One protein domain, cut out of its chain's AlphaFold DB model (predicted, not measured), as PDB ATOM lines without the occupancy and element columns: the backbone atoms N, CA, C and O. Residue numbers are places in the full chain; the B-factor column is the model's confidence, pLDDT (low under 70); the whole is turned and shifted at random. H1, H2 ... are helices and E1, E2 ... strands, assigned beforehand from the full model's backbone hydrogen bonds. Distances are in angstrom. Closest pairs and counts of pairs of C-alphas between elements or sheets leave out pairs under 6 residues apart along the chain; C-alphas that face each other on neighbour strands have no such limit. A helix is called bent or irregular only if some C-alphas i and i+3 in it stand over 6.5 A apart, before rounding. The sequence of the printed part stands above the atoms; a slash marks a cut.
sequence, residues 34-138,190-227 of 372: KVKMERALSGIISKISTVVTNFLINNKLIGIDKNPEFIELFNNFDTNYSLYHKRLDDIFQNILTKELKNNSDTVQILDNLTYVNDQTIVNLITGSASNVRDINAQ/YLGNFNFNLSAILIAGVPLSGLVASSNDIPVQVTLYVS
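AT A GLANCE: This is residues 34 to 138 and 190 to 227 of the 372 residues of an uncharacterized protein of Spiroplasma sp. NBRC 100390 (UniProt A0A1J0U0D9). A twisted four-stranded sheet toward one end and a small two-stranded sheet with H4 toward the other have H3 between them, while the long helix H1 runs along the body and sticks out with residues 34 to 40. The printed part has 143 residues with four named helices and six named strands, in the order H1 E1 H2 H3 H4 E2 E3 E4 E5 E6. The larger sheet runs E1 E6 E4 E3 and is mixed; E2 and E5 are antiparallel; the class is mixed, helices and strands. The whole is compact, with a radius of gyration of the C-alphas of 16.1 A, yet elongated, spanning 54 by 33 by 31 A.

HOW THE PARTS SIT: Begin with E4, residues 190 to 196, an inner strand. On one side look for E3, residues 122 to 127, antiparallel, with N 125 and O 193 2.8 A apart. On the other side is E6, residues 222 to 226, antiparallel, with N 194 and O 222 2.8 A apart. Beyond it the edge strand E1, residues 61 to 63, is parallel to E6, with N 62 and O 223 at 2.8 A. The sheet is only just strongly twisted, its C-alphas up to 4.2 A off the best plane. H3, residues 86 to 102, only grazes this sheet with residues 86 to 93; the closest C-alphas of H3 and E3 are those of Asp 89 and Val 122, 6.3 A apart. H1, residues 34 to 58, grazes it with residues 52 to 58. H1 touches H3 with residues 48 to 55 alone, closest at the C-alphas of Val 51 and Leu 100, 6.8 A, their lines only just about perpendicular at 73 degrees. H2, residues 71 to 75, is close to H3 but not clearly touching: the C-alphas of Leu 73 and Arg 87 are 7.5 A apart. H4, residues 107 to 112, touches H3 only at the corner, at the C-alphas of Lys 101 and Val 107, 5.3 A. E2, residues 113 to 115, pairs with E5, residues 201 to 203, N 202 and O 114 being 2.8 A apart. In H1, H2 and H3 every O i to N i+4 pair is within hydrogen-bond range; in H4 0 of 2 are, and 1 of 3 O i to N i+3 pairs.

IN THESE COORDINATES: Find C-alpha 34 at (-3.301, 22.311, -7.652); from there H1 runs 35.4 A to C-alpha 58 at (1.696, 9.069, -40.126). H3 measures 24.3 A, E4 17.7 A, E6 13.6 A and E3 12.7 A. H4 is irregular, with C-alphas 108 and 111 7.2 A apart. E6 ends at C-alpha 226, (-6.969, -5.958, -45.518).

THE WHOLE: Look for the farthest C-alphas at Lys 36 and Gln 138, 53.7 A apart. Residues 139 to 189 are not printed; C-alphas 138 and 190 stand 19.4 A apart across this cut. The link from E5 to E6, residues 204 to 221, is long. The pLDDT is under 70 at residue 83, residues 129 to 138 and residues 210 to 211.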
ATOM      1  N   LYS A  34      -2.569  22.330  -6.379       83.88
ATOM      2  CA  LYS A  34      -3.301  22.311  -7.652       83.88
ATOM      3  C   LYS A  34      -2.479  22.926  -8.783       83.88
ATOM      4  O   LYS A  34      -2.334  22.301  -9.826       83.88
ATOM      5  N   VAL A  35      -1.891  24.099  -8.555       85.94
ATOM      6  CA  VAL A  35      -1.184  24.865  -9.595       85.94
ATOM      7  C   VAL A  35       0.050  24.116 -10.094       85.94
ATOM      8  O   VAL A  35       0.282  24.045 -11.303       85.94
ATOM      9  N   LYS A  36       0.849  23.530  -9.189       83.12
ATOM     10  CA  LYS A  36       2.010  22.731  -9.609       83.12
ATOM     11  C   LYS A  36       1.594  21.470 -10.356       83.12
ATOM     12  O   LYS A  36       2.234  21.132 -11.350       83.12
ATOM     13  N   MET A  37       0.537  20.800  -9.897       80.88
ATOM     14  CA  MET A  37       0.026  19.597 -10.550       80.88
ATOM     15  C   MET A  37      -0.501  19.905 -11.953       80.88
ATOM     16  O   MET A  37      -0.097  19.247 -12.901       80.88
ATOM     17  N   GLU A  38      -1.324  20.943 -12.112       80.19
ATOM     18  CA  GLU A  38      -1.830  21.374 -13.420       80.19
ATOM     19  C   GLU A  38      -0.683  21.682 -14.384       80.19
ATOM     20  O   GLU A  38      -0.660  21.154 -15.491       80.19
ATOM     21  N   ARG A  39       0.330  22.444 -13.949       81.81
ATOM     22  CA  ARG A  39       1.490  22.762 -14.795       81.81
ATOM     23  C   ARG A  39       2.273  21.515 -15.215       81.81
ATOM     24  O   ARG A  39       2.642  21.396 -16.382       81.81
ATOM     25  N   ALA A  40       2.537  20.604 -14.277       78.50
ATOM     26  CA  ALA A  40       3.257  19.366 -14.561       78.50
ATOM     27  C   ALA A  40       2.474  18.477 -15.539       78.50
ATOM     28  O   ALA A  40       3.030  18.006 -16.532       78.50
ATOM     29  N   LEU A  41       1.173  18.304 -15.299       76.56
ATOM     30  CA  LEU A  41       0.305  17.480 -16.133       76.56
ATOM     31  C   LEU A  41       0.116  18.062 -17.522       76.56
ATOM     32  O   LEU A  41       0.252  17.323 -18.489       76.56
ATOM     33  N   SER A  42      -0.124  19.368 -17.652       76.00
ATOM     34  CA  SER A  42      -0.230  20.008 -18.965       76.00
ATOM     35  C   SER A  42       1.047  19.825 -19.788       76.00
ATOM     36  O   SER A  42       0.958  19.522 -20.974       76.00
ATOM     37  N   GLY A  43       2.228  19.932 -19.168       80.69
ATOM     38  CA  GLY A  43       3.502  19.686 -19.851       80.69
ATOM     39  C   GLY A  43       3.668  18.235 -20.319       80.69
ATOM     40  O   GLY A  43       4.044  17.997 -21.465       80.69
ATOM     41  N   ILE A  44       3.350  17.266 -19.455       79.88
ATOM     42  CA  ILE A  44       3.424  15.828 -19.772       79.88
ATOM     43  C   ILE A  44       2.416  15.454 -20.865       79.88
ATOM     44  O   ILE A  44       2.789  14.830 -21.858       79.88
ATOM     45  N   ILE A  45       1.156  15.869 -20.702       76.19
ATOM     46  CA  ILE A  45       0.078  15.625 -21.664       76.19
ATOM     47  C   ILE A  45       0.456  16.220 -23.015       76.19
ATOM     48  O   ILE A  45       0.330  15.530 -24.017       76.19
ATOM     49  N   SER A  46       0.964  17.456 -23.059       78.88
ATOM     50  CA  SER A  46       1.364  18.085 -24.321       78.88
ATOM     51  C   SER A  46       2.410  17.252 -25.062       78.88
ATOM     52  O   SER A  46       2.234  16.984 -26.245       78.88
ATOM     53  N   LYS A  47       3.470  16.806 -24.377       84.31
ATOM     54  CA  LYS A  47       4.549  16.022 -24.999       84.31
ATOM     55  C   LYS A  47       4.061  14.675 -25.528       84.31
ATOM     56  O   LYS A  47       4.346  14.325 -26.669       84.31
ATOM     57  N   ILE A  48       3.297  13.934 -24.721       81.00
ATOM     58  CA  ILE A  48       2.765  12.628 -25.137       81.00
ATOM     59  C   ILE A  48       1.757  12.794 -26.266       81.00
ATOM     60  O   ILE A  48       1.845  12.081 -27.261       81.00
ATOM     61  N   SER A  49       0.825  13.742 -26.143       77.75
ATOM     62  CA  SER A  49      -0.165  14.011 -27.181       77.75
ATOM     63  C   SER A  49       0.505  14.356 -28.505       77.75
ATOM     64  O   SER A  49       0.057  13.863 -29.527       77.75
ATOM     65  N   THR A  50       1.612  15.107 -28.517       81.75
ATOM     66  CA  THR A  50       2.380  15.348 -29.750       81.75
ATOM     67  C   THR A  50       2.907  14.051 -30.369       81.75
ATOM     68  O   THR A  50       2.739  13.850 -31.572       81.75
ATOM     69  N   VAL A  51       3.498  13.149 -29.576       85.31
ATOM     70  CA  VAL A  51       3.987  11.850 -30.079       85.31
ATOM     71  C   VAL A  51       2.836  10.999 -30.614       85.31
ATOM     72  O   VAL A  51       2.921  10.496 -31.734       85.31
ATOM     73  N   VAL A  52       1.734  10.894 -29.865       81.88
ATOM     74  CA  VAL A  52       0.540  10.143 -30.278       81.88
ATOM     75  C   VAL A  52      -0.052  10.740 -31.558       81.88
ATOM     76  O   VAL A  52      -0.295  10.008 -32.511       81.88
ATOM     77  N   THR A  53      -0.241  12.059 -31.631       81.44
ATOM     78  CA  THR A  53      -0.763  12.743 -32.823       81.44
ATOM     79  C   THR A  53       0.112  12.473 -34.043       81.44
ATOM     80  O   THR A  53      -0.415  12.105 -35.090       81.44
ATOM     81  N   ASN A  54       1.436  12.605 -33.917       83.31
ATOM     82  CA  ASN A  54       2.364  12.341 -35.018       83.31
ATOM     83  C   ASN A  54       2.287  10.882 -35.478       83.31
ATOM     84  O   ASN A  54       2.196  10.622 -36.678       83.31
ATOM     85  N   PHE A  55       2.251   9.940 -34.532       83.44
ATOM     86  CA  PHE A  55       2.065   8.525 -34.829       83.44
ATOM     87  C   PHE A  55       0.776   8.279 -35.627       83.44
ATOM     88  O   PHE A  55       0.830   7.672 -36.697       83.44
ATOM     89  N   LEU A  56      -0.371   8.792 -35.166       81.44
ATOM     90  CA  LEU A  56      -1.654   8.570 -35.843       81.44
ATOM     91  C   LEU A  56      -1.731   9.279 -37.202       81.44
ATOM     92  O   LEU A  56      -2.305   8.734 -38.138       81.44
ATOM     93  N   ILE A  57      -1.149  10.475 -37.342       81.94
ATOM     94  CA  ILE A  57      -1.113  11.200 -38.621       81.94
ATOM     95  C   ILE A  57      -0.287  10.439 -39.660       81.94
ATOM     96  O   ILE A  57      -0.693  10.376 -40.822       81.94
ATOM     97  N   ASN A  58       0.830   9.846 -39.243       84.25
ATOM     98  CA  ASN A  58       1.696   9.069 -40.126       84.25
ATOM     99  C   ASN A  58       1.119   7.681 -40.446       84.25
ATOM    100  O   ASN A  58       1.468   7.100 -41.468       84.25
ATOM    101  N   ASN A  59       0.204   7.172 -39.615       84.81
ATOM    102  CA  ASN A  59      -0.377   5.833 -39.733       84.81
ATOM    103  C   ASN A  59      -1.907   5.861 -39.882       84.81
ATOM    104  O   ASN A  59      -2.603   4.995 -39.359       84.81
ATOM    105  N   LYS A  60      -2.456   6.846 -40.606       87.81
ATOM    106  CA  LYS A  60      -3.917   6.979 -40.791       87.81
ATOM    107  C   LYS A  60      -4.565   5.768 -41.455       87.81
ATOM    108  O   LYS A  60      -5.739   5.516 -41.221       87.81
ATOM    109  N   LEU A  61      -3.829   5.051 -42.300       93.81
ATOM    110  CA  LEU A  61      -4.330   3.910 -43.056       93.81
ATOM    111  C   LEU A  61      -3.339   2.750 -42.935       93.81
ATOM    112  O   LEU A  61      -2.242   2.812 -43.485       93.81
ATOM    113  N   ILE A  62      -3.724   1.697 -42.215       95.19
ATOM    114  CA  ILE A  62      -2.860   0.557 -41.890       95.19
ATOM    115  C   ILE A  62      -3.421  -0.705 -42.539       95.19
ATOM    116  O   ILE A  62      -4.526  -1.146 -42.223       95.19
ATOM    117  N   GLY A  63      -2.635  -1.295 -43.441       96.12
ATOM    118  CA  GLY A  63      -2.935  -2.597 -44.032       96.12
ATOM    119  C   GLY A  63      -2.391  -3.693 -43.134       96.12
ATOM    120  O   GLY A  63      -1.171  -3.814 -43.013       96.12
ATOM    121  N   ILE A  64      -3.260  -4.486 -42.506       96.19
ATOM    122  CA  ILE A  64      -2.819  -5.512 -41.545       96.19
ATOM    123  C   ILE A  64      -2.036  -6.649 -42.218       96.19
ATOM    124  O   ILE A  64      -1.247  -7.321 -41.569       96.19
ATOM    125  N   ASP A  65      -2.209  -6.832 -43.528       97.06
ATOM    126  CA  ASP A  65      -1.474  -7.794 -44.356       97.06
ATOM    127  C   ASP A  65      -0.186  -7.216 -44.972       97.06
ATOM    128  O   ASP A  65       0.606  -7.948 -45.561       97.06
ATOM    129  N   LYS A  66       0.024  -5.897 -44.864       95.88
ATOM    130  CA  LYS A  66       1.188  -5.191 -45.428       95.88
ATOM    131  C   LYS A  66       2.154  -4.687 -44.361       95.88
ATOM    132  O   LYS A  66       3.315  -4.432 -44.669       95.88
ATOM    133  N   ASN A  67       1.683  -4.516 -43.127       94.38
ATOM    134  CA  ASN A  67       2.475  -3.980 -42.031       94.38
ATOM    135  C   ASN A  67       2.979  -5.114 -41.110       94.38
ATOM    136  O   ASN A  67       2.153  -5.796 -40.499       94.38
ATOM    137  N   PRO A  68       4.307  -5.295 -40.948       94.44
ATOM    138  CA  PRO A  68       4.880  -6.328 -40.082       94.44
ATOM    139  C   PRO A  68       4.413  -6.277 -38.622       94.44
ATOM    140  O   PRO A  68       4.296  -7.323 -37.996       94.44
ATOM    141  N   GLU A  69       4.114  -5.095 -38.076       94.00
ATOM    142  CA  GLU A  69       3.643  -4.956 -36.687       94.00
ATOM    143  C   GLU A  69       2.207  -5.477 -36.503       94.00
ATOM    144  O   GLU A  69       1.810  -5.816 -35.391       94.00
ATOM    145  N   PHE A  70       1.441  -5.588 -37.595       95.12
ATOM    146  CA  PHE A  70       0.042  -6.027 -37.602       95.12
ATOM    147  C   PHE A  70      -0.155  -7.397 -38.264       95.12
ATOM    148  O   PHE A  70      -1.277  -7.910 -38.273       95.12
ATOM    149  N   ILE A  71       0.913  -8.015 -38.784       94.75
ATOM    150  CA  ILE A  71       0.822  -9.234 -39.600       94.75
ATOM    151  C   ILE A  71       0.189 -10.406 -38.850       94.75
ATOM    152  O   ILE A  71      -0.463 -11.256 -39.450       94.75
ATOM    153  N   GLU A  72       0.321 -10.440 -37.524       93.94
ATOM    154  CA  GLU A  72      -0.312 -11.461 -36.694       93.94
ATOM    155  C   GLU A  72      -1.847 -11.387 -36.750       93.94
ATOM    156  O   GLU A  72      -2.508 -12.428 -36.765       93.94
ATOM    157  N   LEU A  73      -2.428 -10.184 -36.856       94.12
ATOM    158  CA  LEU A  73      -3.873 -10.024 -37.045       94.12
ATOM    159  C   LEU A  73      -4.310 -10.641 -38.374       94.12
ATOM    160  O   LEU A  73      -5.317 -11.344 -38.426       94.12
ATOM    161  N   PHE A  74      -3.531 -10.436 -39.439       95.44
ATOM    162  CA  PHE A  74      -3.817 -11.032 -40.743       95.44
ATOM    163  C   PHE A  74      -3.653 -12.554 -40.721       95.44
ATOM    164  O   PHE A  74      -4.536 -13.277 -41.185       95.44
ATOM    165  N   ASN A  75      -2.565 -13.053 -40.131       95.00
ATOM    166  CA  ASN A  75      -2.286 -14.483 -40.034       95.00
ATOM    167  C   ASN A  75      -3.385 -15.228 -39.270       95.00
ATOM    168  O   ASN A  75      -3.765 -16.313 -39.693       95.00
ATOM    169  N   ASN A  76      -3.948 -14.623 -38.220       92.44
ATOM    170  CA  ASN A  76      -5.076 -15.176 -37.462       92.44
ATOM    171  C   ASN A  76      -6.458 -14.834 -38.052       92.44
ATOM    172  O   ASN A  76      -7.479 -15.267 -37.517       92.44
ATOM    173  N   PHE A  77      -6.499 -14.055 -39.136       92.00
ATOM    174  CA  PHE A  77      -7.712 -13.490 -39.733       92.00
ATOM    175  C   PHE A  77      -8.626 -12.789 -38.703       92.00
ATOM    176  O   PHE A  77      -9.854 -12.904 -38.729       92.00
ATOM    177  N   ASP A  78      -8.004 -12.047 -37.785       88.62
ATOM    178  CA  ASP A  78      -8.641 -11.279 -36.715       88.62
ATOM    179  C   ASP A  78      -9.224  -9.979 -37.290       88.62
ATOM    180  O   ASP A  78      -8.546  -8.955 -37.389       88.62
ATOM    181  N   THR A  79     -10.465 -10.063 -37.775       82.94
ATOM    182  CA  THR A  79     -11.098  -9.037 -38.628       82.94
ATOM    183  C   THR A  79     -12.351  -8.404 -38.020       82.94
ATOM    184  O   THR A  79     -12.918  -7.483 -38.609       82.94
ATOM    185  N   ASN A  80     -12.791  -8.857 -36.839       81.06
ATOM    186  CA  ASN A  80     -13.971  -8.325 -36.160       81.06
ATOM    187  C   ASN A  80     -13.613  -7.652 -34.829       81.06
ATOM    188  O   ASN A  80     -13.342  -8.315 -33.834       81.06
ATOM    189  N   TYR A  81     -13.739  -6.326 -34.793       82.31
ATOM    190  CA  TYR A  81     -13.409  -5.499 -33.627       82.31
ATOM    191  C   TYR A  81     -14.642  -4.940 -32.891       82.31
ATOM    192  O   TYR A  81     -14.544  -3.992 -32.120       82.31
ATOM    193  N   SER A  82     -15.833  -5.492 -33.145       72.81
ATOM    194  CA  SER A  82     -17.109  -4.953 -32.634       72.81
ATOM    195  C   SER A  82     -17.402  -5.229 -31.154       72.81
ATOM    196  O   SER A  82     -18.259  -4.558 -30.576       72.81
ATOM    197  N   LEU A  83     -16.732  -6.211 -30.540       68.19
ATOM    198  CA  LEU A  83     -16.933  -6.585 -29.133       68.19
ATOM    199  C   LEU A  83     -15.699  -6.305 -28.275       68.19
ATOM    200  O   LEU A  83     -15.805  -5.623 -27.258       68.19
ATOM    201  N   TYR A  84     -14.553  -6.870 -28.655       70.56
ATOM    202  CA  TYR A  84     -13.301  -6.758 -27.915       70.56
ATOM    203  C   TYR A  84     -12.118  -7.067 -28.833       70.56
ATOM    204  O   TYR A  84     -12.162  -8.049 -29.571       70.56
ATOM    205  N   HIS A  85     -11.061  -6.257 -28.769       79.75
ATOM    206  CA  HIS A  85      -9.933  -6.308 -29.706       79.75
ATOM    207  C   HIS A  85      -8.581  -6.223 -28.987       79.75
ATOM    208  O   HIS A  85      -7.726  -5.411 -29.326       79.75
ATOM    209  N   LYS A  86      -8.358  -7.098 -27.996       85.81
ATOM    210  CA  LYS A  86      -7.126  -7.098 -27.183       85.81
ATOM    211  C   LYS A  86      -5.842  -7.151 -27.999       85.81
ATOM    212  O   LYS A  86      -4.934  -6.385 -27.723       85.81
ATOM    213  N   ARG A  87      -5.760  -8.047 -28.993       89.25
ATOM    214  CA  ARG A  87      -4.550  -8.174 -29.822       89.25
ATOM    215  C   ARG A  87      -4.221  -6.846 -30.501       89.25
ATOM    216  O   ARG A  87      -3.063  -6.450 -30.544       89.25
ATOM    217  N   LEU A  88      -5.247  -6.134 -30.968       91.50
ATOM    218  CA  LEU A  88      -5.086  -4.809 -31.551       91.50
ATOM    219  C   LEU A  88      -4.624  -3.779 -30.510       91.50
ATOM    220  O   LEU A  88      -3.726  -2.989 -30.798       91.50
ATOM    221  N   ASP A  89      -5.200  -3.803 -29.305       90.81
ATOM    222  CA  ASP A  89      -4.770  -2.923 -28.216       90.81
ATOM    223  C   ASP A  89      -3.303  -3.166 -27.830       90.81
ATOM    224  O   ASP A  89      -2.548  -2.207 -27.686       90.81
ATOM    225  N   ASP A  90      -2.890  -4.427 -27.703       91.88
ATOM    226  CA  ASP A  90      -1.520  -4.819 -27.357       91.88
ATOM    227  C   ASP A  90      -0.526  -4.343 -28.437       91.88
ATOM    228  O   ASP A  90       0.540  -3.814 -28.114       91.88
ATOM    229  N   ILE A  91      -0.891  -4.444 -29.724       93.06
ATOM    230  CA  ILE A  91      -0.088  -3.910 -30.837       93.06
ATOM    231  C   ILE A  91       0.074  -2.391 -30.704       93.06
ATOM    232  O   ILE A  91       1.202  -1.895 -30.680       93.06
ATOM    233  N   PHE A  92      -1.020  -1.637 -30.554       91.06
ATOM    234  CA  PHE A  92      -0.940  -0.178 -30.418       91.06
ATOM    235  C   PHE A  92      -0.182   0.263 -29.160       91.06
ATOM    236  O   PHE A  92       0.563   1.242 -29.218       91.06
ATOM    237  N   GLN A  93      -0.324  -0.450 -28.039       90.81
ATOM    238  CA  GLN A  93       0.450  -0.198 -26.819       90.81
ATOM    239  C   GLN A  93       1.949  -0.385 -27.055       90.81
ATOM    240  O   GLN A  93       2.747   0.475 -26.670       90.81
ATOM    241  N   ASN A  94       2.339  -1.474 -27.721       90.75
ATOM    242  CA  ASN A  94       3.737  -1.764 -28.026       90.75
ATOM    243  C   ASN A  94       4.349  -0.706 -28.950       90.75
ATOM    244  O   ASN A  94       5.435  -0.193 -28.660       90.75
ATOM    245  N   ILE A  95       3.637  -0.336 -30.018       89.38
ATOM    246  CA  ILE A  95       4.086   0.695 -30.961       89.38
ATOM    247  C   ILE A  95       4.222   2.036 -30.244       89.38
ATOM    248  O   ILE A  95       5.281   2.658 -30.289       89.38
ATOM    249  N   LEU A  96       3.195   2.455 -29.500       86.69
ATOM    250  CA  LEU A  96       3.236   3.714 -28.767       86.69
ATOM    251  C   LEU A  96       4.374   3.744 -27.739       86.69
ATOM    252  O   LEU A  96       5.085   4.740 -27.632       86.69
ATOM    253  N   THR A  97       4.580   2.654 -26.998       87.75
ATOM    254  CA  THR A  97       5.685   2.548 -26.034       87.75
ATOM    255  C   THR A  97       7.038   2.728 -26.724       87.75
ATOM    256  O   THR A  97       7.922   3.392 -26.183       87.75
ATOM    257  N   LYS A  98       7.214   2.156 -27.921       88.38
ATOM    258  CA  LYS A  98       8.433   2.294 -28.727       88.38
ATOM    259  C   LYS A  98       8.625   3.727 -29.232       88.38
ATOM    260  O   LYS A  98       9.722   4.264 -29.099       88.38
ATOM    261  N   GLU A  99       7.573   4.365 -29.736       87.88
ATOM    262  CA  GLU A  99       7.613   5.767 -30.175       87.88
ATOM    263  C   GLU A  99       7.977   6.711 -29.019       87.88
ATOM    264  O   GLU A  99       8.853   7.565 -29.155       87.88
ATOM    265  N   LEU A 100       7.387   6.507 -27.837       86.50
ATOM    266  CA  LEU A 100       7.699   7.298 -26.643       86.50
ATOM    267  C   LEU A 100       9.132   7.055 -26.128       86.50
ATOM    268  O   LEU A 100       9.758   7.991 -25.632       86.50
ATOM    269  N   LYS A 101       9.666   5.830 -26.268       84.94
ATOM    270  CA  LYS A 101      11.077   5.474 -25.987       84.94
ATOM    271  C   LYS A 101      12.067   6.183 -26.893       84.94
ATOM    272  O   LYS A 101      13.124   6.595 -26.424       84.94
ATOM    273  N   ASN A 102      11.719   6.339 -28.161       85.75
ATOM    274  CA  ASN A 102      12.611   6.921 -29.156       85.75
ATOM    275  C   ASN A 102      12.543   8.454 -29.204       85.75
ATOM    276  O   ASN A 102      13.330   9.079 -29.913       85.75
ATOM    277  N   ASN A 103      11.630   9.072 -28.450       85.88
ATOM    278  CA  ASN A 103      11.470  10.517 -28.405       85.88
ATOM    279  C   ASN A 103      12.153  11.130 -27.164       85.88
ATOM    280  O   ASN A 103      11.838  10.803 -26.017       85.88
ATOM    281  N   SER A 104      13.083  12.064 -27.400       86.62
ATOM    282  CA  SER A 104      13.886  12.720 -26.357       86.62
ATOM    283  C   SER A 104      13.063  13.497 -25.331       86.62
ATOM    284  O   SER A 104      13.484  13.626 -24.181       86.62
ATOM    285  N   ASP A 105      11.889  14.000 -25.715       82.81
ATOM    286  CA  ASP A 105      11.024  14.773 -24.825       82.81
ATOM    287  C   ASP A 105      10.233  13.889 -23.867       82.81
ATOM    288  O   ASP A 105       9.856  14.360 -22.787       82.81
ATOM    289  N   THR A 106       9.994  12.630 -24.247       82.56
ATOM    290  CA  THR A 106       9.196  11.663 -23.486       82.56
ATOM    291  C   THR A 106      10.022  10.562 -22.827       82.56
ATOM    292  O   THR A 106       9.505   9.859 -21.965       82.56
ATOM    293  N   VAL A 107      11.313  10.423 -23.141       80.19
ATOM    294  CA  VAL A 107      12.131   9.338 -22.574       80.19
ATOM    295  C   VAL A 107      12.189   9.370 -21.038       80.19
ATOM    296  O   VAL A 107      12.130   8.339 -20.379       80.19
ATOM    297  N   GLN A 108      12.206  10.570 -20.451       79.12
ATOM    298  CA  GLN A 108      12.314  10.774 -19.001       79.12
ATOM    299  C   GLN A 108      11.021  10.468 -18.223       79.12
ATOM    300  O   GLN A 108      11.042  10.432 -16.996       79.12
ATOM    301  N   ILE A 109       9.887  10.279 -18.909       76.25
ATOM    302  CA  ILE A 109       8.582  10.009 -18.275       76.25
ATOM    303  C   ILE A 109       8.154   8.536 -18.386       76.25
ATOM    304  O   ILE A 109       7.148   8.151 -17.791       76.25
ATOM    305  N   LEU A 110       8.922   7.708 -19.102       76.38
ATOM    306  CA  LEU A 110       8.584   6.311 -19.403       76.38
ATOM    307  C   LEU A 110       8.608   5.378 -18.206       76.38
ATOM    308  O   LEU A 110       7.771   4.482 -18.143       76.38
ATOM    309  N   ASP A 111       9.506   5.606 -17.249       78.44
ATOM    310  CA  ASP A 111       9.598   4.781 -16.035       78.44
ATOM    311  C   ASP A 111       8.301   4.819 -15.212       78.44
ATOM    312  O   ASP A 111       8.063   3.975 -14.353       78.44
ATOM    313  N   ASN A 112       7.439   5.798 -15.497       80.25
ATOM    314  CA  ASN A 112       6.155   5.989 -14.851       80.25
ATOM    315  C   ASN A 112       4.964   5.692 -15.778       80.25
ATOM    316  O   ASN A 112       3.820   5.914 -15.369       80.25
ATOM    317  N   LEU A 113       5.207   5.232 -17.010       84.62
ATOM    318  CA  LEU A 113       4.159   4.909 -17.969       84.62
ATOM    319  C   LEU A 113       3.557   3.541 -17.657       84.62
ATOM    320  O   LEU A 113       4.245   2.527 -17.597       84.62
ATOM    321  N   THR A 114       2.242   3.521 -17.484       86.50
ATOM    322  CA  THR A 114       1.451   2.300 -17.315       86.50
ATOM    323  C   THR A 114       0.159   2.409 -18.119       86.50
ATOM    324  O   THR A 114      -0.226   3.498 -18.548       86.50
ATOM    325  N   TYR A 115      -0.520   1.284 -18.327       86.88
ATOM    326  CA  TYR A 115      -1.811   1.238 -19.006       86.88
ATOM    327  C   TYR A 115      -2.918   0.836 -18.035       86.88
ATOM    328  O   TYR A 115      -2.691   0.123 -17.054       86.88
ATOM    329  N   VAL A 116      -4.132   1.323 -18.283       83.38
ATOM    330  CA  VAL A 116      -5.309   0.951 -17.497       83.38
ATOM    331  C   VAL A 116      -5.808  -0.424 -17.956       83.38
ATOM    332  O   VAL A 116      -6.317  -0.557 -19.061       83.38
ATOM    333  N   ASN A 117      -5.714  -1.434 -17.087       76.06
ATOM    334  CA  ASN A 117      -6.033  -2.833 -17.419       76.06
ATOM    335  C   ASN A 117      -7.470  -3.088 -17.922       76.06
ATOM    336  O   ASN A 117      -7.707  -4.112 -18.558       76.06
ATOM    337  N   ASP A 118      -8.437  -2.218 -17.615       75.75
ATOM    338  CA  ASP A 118      -9.846  -2.368 -18.005       75.75
ATOM    339  C   ASP A 118     -10.305  -1.374 -19.085       75.75
ATOM    340  O   ASP A 118     -11.510  -1.195 -19.285       75.75
ATOM    341  N   GLN A 119      -9.366  -0.736 -19.791       81.25
ATOM    342  CA  GLN A 119      -9.662   0.170 -20.897       81.25
ATOM    343  C   GLN A 119      -8.952  -0.246 -22.182       81.25
ATOM    344  O   GLN A 119      -7.798  -0.659 -22.167       81.25
ATOM    345  N   THR A 120      -9.652  -0.086 -23.304       85.62
ATOM    346  CA  THR A 120      -9.087  -0.262 -24.644       85.62
ATOM    347  C   THR A 120      -8.269   0.967 -25.018       85.62
ATOM    348  O   THR A 120      -8.660   2.093 -24.689       85.62
ATOM    349  N   ILE A 121      -7.138   0.773 -25.702       88.12
ATOM    350  CA  ILE A 121      -6.289   1.893 -26.129       88.12
ATOM    351  C   ILE A 121      -6.796   2.524 -27.420       88.12
ATOM    352  O   ILE A 121      -6.598   3.715 -27.649       88.12
ATOM    353  N   VAL A 122      -7.513   1.749 -28.230       88.19
ATOM    354  CA  VAL A 122      -8.262   2.249 -29.377       88.19
ATOM    355  C   VAL A 122      -9.748   1.968 -29.204       88.19
ATOM    356  O   VAL A 122     -10.132   0.883 -28.774       88.19
ATOM    357  N   ASN A 123     -10.608   2.933 -29.539       85.69
ATOM    358  CA  ASN A 123     -12.053   2.704 -29.581       85.69
ATOM    359  C   ASN A 123     -12.526   2.621 -31.025       85.69
ATOM    360  O   ASN A 123     -12.235   3.508 -31.832       85.69
ATOM    361  N   LEU A 124     -13.304   1.585 -31.324       85.31
ATOM    362  CA  LEU A 124     -13.969   1.446 -32.609       85.31
ATOM    363  C   LEU A 124     -15.033   2.542 -32.769       85.31
ATOM    364  O   LEU A 124     -15.928   2.679 -31.937       85.31
ATOM    365  N   ILE A 125     -14.949   3.293 -33.865       82.81
ATOM    366  CA  ILE A 125     -15.947   4.290 -34.274       82.81
ATOM    367  C   ILE A 125     -16.943   3.638 -35.234       82.81
ATOM    368  O   ILE A 125     -18.154   3.709 -35.046       82.81
ATOM    369  N   THR A 126     -16.415   2.969 -36.258       80.50
ATOM    370  CA  THR A 126     -17.179   2.246 -37.281       80.50
ATOM    371  C   THR A 126     -16.396   1.006 -37.681       80.50
ATOM    372  O   THR A 126     -15.196   1.125 -37.912       80.50
ATOM    373  N   GLY A 127     -17.041  -0.150 -37.821       75.75
ATOM    374  CA  GLY A 127     -16.416  -1.369 -38.350       75.75
ATOM    375  C   GLY A 127     -17.190  -1.927 -39.541       75.75
ATOM    376  O   GLY A 127     -18.397  -1.701 -39.633       75.75
ATOM    377  N   SER A 128     -16.526  -2.680 -40.425       70.19
ATOM    378  CA  SER A 128     -17.228  -3.472 -41.459       70.19
ATOM    379  C   SER A 128     -18.127  -4.524 -40.827       70.19
ATOM    380  O   SER A 128     -19.237  -4.770 -41.292       70.19
ATOM    381  N   ALA A 129     -17.699  -5.056 -39.684       62.50
ATOM    382  CA  ALA A 129     -18.523  -5.852 -38.798       62.50
ATOM    383  C   ALA A 129     -19.445  -4.979 -37.907       62.50
ATOM    384  O   ALA A 129     -19.387  -5.060 -36.680       62.50
ATOM    385  N   SER A 130     -20.255  -4.073 -38.467       45.53
ATOM    386  CA  SER A 130     -21.056  -3.147 -37.642       45.53
ATOM    387  C   SER A 130     -22.235  -3.828 -36.907       45.53
ATOM    388  O   SER A 130     -23.095  -4.461 -37.511       45.53
ATOM    389  N   ASN A 131     -22.274  -3.633 -35.577       40.41
ATOM    390  CA  ASN A 131     -23.333  -3.946 -34.595       40.41
ATOM    391  C   ASN A 131     -23.669  -5.425 -34.284       40.41
ATOM    392  O   ASN A 131     -24.731  -5.934 -34.628       40.41
ATOM    393  N   VAL A 132     -22.852  -6.056 -33.429       39.47
ATOM    394  CA  VAL A 132     -23.150  -7.341 -32.744       39.47
ATOM    395  C   VAL A 132     -24.090  -7.178 -31.525       39.47
ATOM    396  O   VAL A 132     -24.326  -8.119 -30.774       39.47
ATOM    397  N   ARG A 133     -24.691  -5.998 -31.292       32.59
ATOM    398  CA  ARG A 133     -25.641  -5.809 -30.168       32.59
ATOM    399  C   ARG A 133     -27.012  -6.434 -30.373       32.59
ATOM    400  O   ARG A 133     -27.827  -6.420 -29.456       32.59
ATOM    401  N   ASP A 134     -27.273  -6.977 -31.544       35.84
ATOM    402  CA  ASP A 134     -28.525  -7.641 -31.808       35.84
ATOM    403  C   ASP A 134     -28.266  -9.151 -31.712       35.84
ATOM    404  O   ASP A 134     -27.701  -9.777 -32.601       35.84
ATOM    405  N   ILE A 135     -28.634  -9.733 -30.567       35.56
ATOM    406  CA  ILE A 135     -28.617 -11.188 -30.326       35.56
ATOM    407  C   ILE A 135     -29.474 -11.933 -31.372       35.56
ATOM    408  O   ILE A 135     -29.276 -13.129 -31.589       35.56
ATOM    409  N   ASN A 136     -30.361 -11.209 -32.073       36.06
ATOM    410  CA  ASN A 136     -31.125 -11.691 -33.220       36.06
ATOM    411  C   ASN A 136     -30.540 -11.262 -34.578       36.06
ATOM    412  O   ASN A 136     -30.962 -11.798 -35.607       36.06
ATOM    413  N   ALA A 137     -29.547 -10.365 -34.621       37.22
ATOM    414  CA  ALA A 137     -28.804 -10.121 -35.843       37.22
ATOM    415  C   ALA A 137     -27.891 -11.310 -36.123       37.22
ATOM    416  O   ALA A 137     -27.083 -11.782 -35.320       37.22
ATOM    417  N   GLN A 138     -28.032 -11.795 -37.342       42.12
ATOM    418  CA  GLN A 138     -26.952 -12.372 -38.117       42.12
ATOM    419  C   GLN A 138     -25.632 -11.650 -37.769       42.12
ATOM    420  O   GLN A 138     -25.447 -10.494 -38.139       42.12
ATOM    421  N   TYR A 190     -12.095  -2.561 -45.556       91.69
ATOM    422  CA  TYR A 190     -11.941  -1.731 -44.367       91.69
ATOM    423  C   TYR A 190     -12.491  -2.463 -43.142       91.69
ATOM    424  O   TYR A 190     -13.679  -2.758 -43.063       91.69
ATOM    425  N   LEU A 191     -11.634  -2.770 -42.174       89.50
ATOM    426  CA  LEU A 191     -12.011  -3.487 -40.955       89.50
ATOM    427  C   LEU A 191     -12.657  -2.552 -39.932       89.50
ATOM    428  O   LEU A 191     -13.662  -2.895 -39.307       89.50
ATOM    429  N   GLY A 192     -12.120  -1.339 -39.806       88.56
ATOM    430  CA  GLY A 192     -12.721  -0.305 -38.983       88.56
ATOM    431  C   GLY A 192     -11.907   0.976 -38.887       88.56
ATOM    432  O   GLY A 192     -10.734   1.017 -39.250       88.56
ATOM    433  N   ASN A 193     -12.572   2.012 -38.381       88.81
ATOM    434  CA  ASN A 193     -11.995   3.300 -38.019       88.81
ATOM    435  C   ASN A 193     -11.942   3.408 -36.502       88.81
ATOM    436  O   ASN A 193     -12.939   3.143 -35.824       88.81
ATOM    437  N   PHE A 194     -10.799   3.836 -35.991       88.81
ATOM    438  CA  PHE A 194     -10.504   3.874 -34.572       88.81
ATOM    439  C   PHE A 194     -10.064   5.266 -34.148       88.81
ATOM    440  O   PHE A 194      -9.301   5.916 -34.861       88.81
ATOM    441  N   ASN A 195     -10.499   5.702 -32.968       87.19
ATOM    442  CA  ASN A 195      -9.835   6.790 -32.256       87.19
ATOM    443  C   ASN A 195      -8.927   6.223 -31.165       87.19
ATOM    444  O   ASN A 195      -9.086   5.083 -30.730       87.19
ATOM    445  N   PHE A 196      -7.989   7.046 -30.714       86.50
ATOM    446  CA  PHE A 196      -7.095   6.694 -29.622       86.50
ATOM    447  C   PHE A 196      -7.681   7.144 -28.281       86.50
ATOM    448  O   PHE A 196      -8.099   8.295 -28.124       86.50
ATOM    449  N   ASN A 197      -7.697   6.246 -27.302       84.88
ATOM    450  CA  ASN A 197      -8.162   6.509 -25.951       84.88
ATOM    451  C   ASN A 197      -6.992   6.940 -25.060       84.88
ATOM    452  O   ASN A 197      -6.329   6.114 -24.435       84.88
ATOM    453  N   LEU A 198      -6.769   8.250 -24.940       82.31
ATOM    454  CA  LEU A 198      -5.729   8.778 -24.051       82.31
ATOM    455  C   LEU A 198      -5.946   8.384 -22.581       82.31
ATOM    456  O   LEU A 198      -4.973   8.193 -21.858       82.31
ATOM    457  N   SER A 199      -7.194   8.183 -22.143       81.94
ATOM    458  CA  SER A 199      -7.487   7.822 -20.748       81.94
ATOM    459  C   SER A 199      -7.041   6.415 -20.349       81.94
ATOM    460  O   SER A 199      -6.935   6.132 -19.151       81.94
ATOM    461  N   ALA A 200      -6.700   5.574 -21.334       87.00
ATOM    462  CA  ALA A 200      -6.083   4.273 -21.114       87.00
ATOM    463  C   ALA A 200      -4.586   4.370 -20.766       87.00
ATOM    464  O   ALA A 200      -4.010   3.388 -20.302       87.00
ATOM    465  N   ILE A 201      -3.954   5.533 -20.959       85.00
ATOM    466  CA  ILE A 201      -2.540   5.775 -20.654       85.00
ATOM    467  C   ILE A 201      -2.432   6.480 -19.305       85.00
ATOM    468  O   ILE A 201      -3.062   7.515 -19.077       85.00
ATOM    469  N   LEU A 202      -1.587   5.946 -18.427       83.12
ATOM    470  CA  LEU A 202      -1.272   6.515 -17.125       83.12
ATOM    471  C   LEU A 202       0.194   6.935 -17.065       83.12
ATOM    472  O   LEU A 202       1.074   6.150 -17.406       83.12
ATOM    473  N   ILE A 203       0.461   8.121 -16.529       79.50
ATOM    474  CA  ILE A 203       1.811   8.586 -16.198       79.50
ATOM    475  C   ILE A 203       1.875   8.868 -14.708       79.50
ATOM    476  O   ILE A 203       1.124   9.696 -14.199       79.50
ATOM    477  N   ALA A 204       2.745   8.156 -13.994       76.69
ATOM    478  CA  ALA A 204       2.850   8.214 -12.533       76.69
ATOM    479  C   ALA A 204       1.481   8.013 -11.851       76.69
ATOM    480  O   ALA A 204       1.132   8.678 -10.876       76.69
ATOM    481  N   GLY A 205       0.668   7.115 -12.421       73.25
ATOM    482  CA  GLY A 205      -0.684   6.829 -11.954       73.25
ATOM    483  C   GLY A 205      -1.735   7.878 -12.324       73.25
ATOM    484  O   GLY A 205      -2.857   7.753 -11.850       73.25
ATOM    485  N   VAL A 206      -1.424   8.877 -13.156       76.38
ATOM    486  CA  VAL A 206      -2.372   9.901 -13.623       76.38
ATOM    487  C   VAL A 206      -2.827   9.620 -15.059       76.38
ATOM    488  O   VAL A 206      -1.964   9.490 -15.925       76.38
ATOM    489  N   PRO A 207      -4.143   9.560 -15.350       76.44
ATOM    490  CA  PRO A 207      -4.629   9.392 -16.715       76.44
ATOM    491  C   PRO A 207      -4.350  10.610 -17.583       76.44
ATOM    492  O   PRO A 207      -4.472  11.752 -17.135       76.44
ATOM    493  N   LEU A 208      -4.074  10.364 -18.859       77.88
ATOM    494  CA  LEU A 208      -4.152  11.419 -19.859       77.88
ATOM    495  C   LEU A 208      -5.624  11.678 -20.209       77.88
ATOM    496  O   LEU A 208      -6.466  10.782 -20.199       77.88
ATOM    497  N   SER A 209      -5.955  12.926 -20.516       71.56
ATOM    498  CA  SER A 209      -7.313  13.327 -20.881       71.56
ATOM    499  C   SER A 209      -7.279  14.245 -22.088       71.56
ATOM    500  O   SER A 209      -6.405  15.105 -22.179       71.56
ATOM    501  N   GLY A 210      -8.258  14.097 -22.974       68.81
ATOM    502  CA  GLY A 210      -8.398  14.923 -24.166       68.81
ATOM    503  C   GLY A 210      -8.715  14.091 -25.399       68.81
ATOM    504  O   GLY A 210      -8.855  12.870 -25.334       68.81
ATOM    505  N   LEU A 211      -8.829  14.788 -26.523       69.81
ATOM    506  CA  LEU A 211      -9.000  14.201 -27.841       69.81
ATOM    507  C   LEU A 211      -7.687  14.348 -28.609       69.81
ATOM    508  O   LEU A 211      -7.110  15.434 -28.637       69.81
ATOM    509  N   VAL A 212      -7.241  13.279 -29.266       74.44
ATOM    510  CA  VAL A 212      -6.152  13.394 -30.237       74.44
ATOM    511  C   VAL A 212      -6.725  14.004 -31.509       74.44
ATOM    512  O   VAL A 212      -7.498  13.357 -32.219       74.44
ATOM    513  N   ALA A 213      -6.384  15.259 -31.776       75.75
ATOM    514  CA  ALA A 213      -6.885  16.014 -32.914       75.75
ATOM    515  C   ALA A 213      -5.738  16.532 -33.790       75.75
ATOM    516  O   ALA A 213      -4.609  16.722 -33.335       75.75
ATOM    517  N   SER A 214      -6.031  16.727 -35.074       71.12
ATOM    518  CA  SER A 214      -5.138  17.429 -35.999       71.12
ATOM    519  C   SER A 214      -5.087  18.929 -35.679       71.12
ATOM    520  O   SER A 214      -5.857  19.416 -34.857       71.12
ATOM    521  N   SER A 215      -4.234  19.685 -36.378       72.38
ATOM    522  CA  SER A 215      -4.112  21.147 -36.225       72.38
ATOM    523  C   SER A 215      -5.418  21.928 -36.429       72.38
ATOM    524  O   SER A 215      -5.484  23.095 -36.065       72.38
ATOM    525  N   ASN A 216      -6.436  21.297 -37.022       74.88
ATOM    526  CA  ASN A 216      -7.743  21.889 -37.303       74.88
ATOM    527  C   ASN A 216      -8.840  21.351 -36.359       74.88
ATOM    528  O   ASN A 216     -10.007  21.330 -36.741       74.88
ATOM    529  N   ASP A 217      -8.472  20.821 -35.187       73.50
ATOM    530  CA  ASP A 217      -9.373  20.240 -34.175       73.50
ATOM    531  C   ASP A 217     -10.219  19.041 -34.651       73.50
ATOM    532  O   ASP A 217     -11.189  18.632 -34.011       73.50
ATOM    533  N   ILE A 218      -9.823  18.411 -35.760       77.44
ATOM    534  CA  ILE A 218     -10.478  17.198 -36.265       77.44
ATOM    535  C   ILE A 218      -9.887  15.977 -35.548       77.44
ATOM    536  O   ILE A 218      -8.664  15.803 -35.640       77.44
ATOM    537  N   PRO A 219     -10.706  15.113 -34.903       79.44
ATOM    538  CA  PRO A 219     -10.248  13.852 -34.326       79.44
ATOM    539  C   PRO A 219      -9.396  13.053 -35.316       79.44
ATOM    540  O   PRO A 219      -9.852  12.750 -36.422       79.44
ATOM    541  N   VAL A 220      -8.174  12.691 -34.928       83.12
ATOM    542  CA  VAL A 220      -7.341  11.816 -35.758       83.12
ATOM    543  C   VAL A 220      -7.849  10.390 -35.608       83.12
ATOM    544  O   VAL A 220      -8.022   9.892 -34.494       83.12
ATOM    545  N   GLN A 221      -8.099   9.745 -36.742       87.06
ATOM    546  CA  GLN A 221      -8.562   8.368 -36.804       87.06
ATOM    547  C   GLN A 221      -7.528   7.505 -37.513       87.06
ATOM    548  O   GLN A 221      -6.835   7.975 -38.418       87.06
ATOM    549  N   VAL A 222      -7.462   6.244 -37.100       90.38
ATOM    550  CA  VAL A 222      -6.714   5.201 -37.797       90.38
ATOM    551  C   VAL A 222      -7.702   4.233 -38.417       90.38
ATOM    552  O   VAL A 222      -8.588   3.710 -37.741       90.38
ATOM    553  N   THR A 223      -7.540   3.998 -39.708       92.62
ATOM    554  CA  THR A 223      -8.312   3.041 -40.484       92.62
ATOM    555  C   THR A 223      -7.492   1.773 -40.669       92.62
ATOM    556  O   THR A 223      -6.390   1.818 -41.216       92.62
ATOM    557  N   LEU A 224      -8.040   0.632 -40.255       94.69
ATOM    558  CA  LEU A 224      -7.463  -0.679 -40.547       94.69
ATOM    559  C   LEU A 224      -8.114  -1.277 -41.789       94.69
ATOM    560  O   LEU A 224      -9.335  -1.194 -41.950       94.69
ATOM    561  N   TYR A 225      -7.319  -1.924 -42.637       95.12
ATOM    562  CA  TYR A 225      -7.817  -2.653 -43.800       95.12
ATOM    563  C   TYR A 225      -7.038  -3.947 -44.060       95.12
ATOM    564  O   TYR A 225      -5.908  -4.111 -43.600       95.12
ATOM    565  N   VAL A 226      -7.648  -4.851 -44.824       96.00
ATOM    566  CA  VAL A 226      -6.969  -5.958 -45.518       96.00
ATOM    567  C   VAL A 226      -6.946  -5.619 -47.000       96.00
ATOM    568  O   VAL A 226      -7.974  -5.195 -47.543       96.00
ATOM    569  N   SER A 227      -5.793  -5.764 -47.655       97.25
ATOM    570  CA  SER A 227      -5.716  -5.532 -49.100       97.25
ATOM    571  C   SER A 227      -6.617  -6.491 -49.885       97.25
ATOM    572  O   SER A 227      -6.916  -7.590 -49.413       97.25
TER     573      SER A 227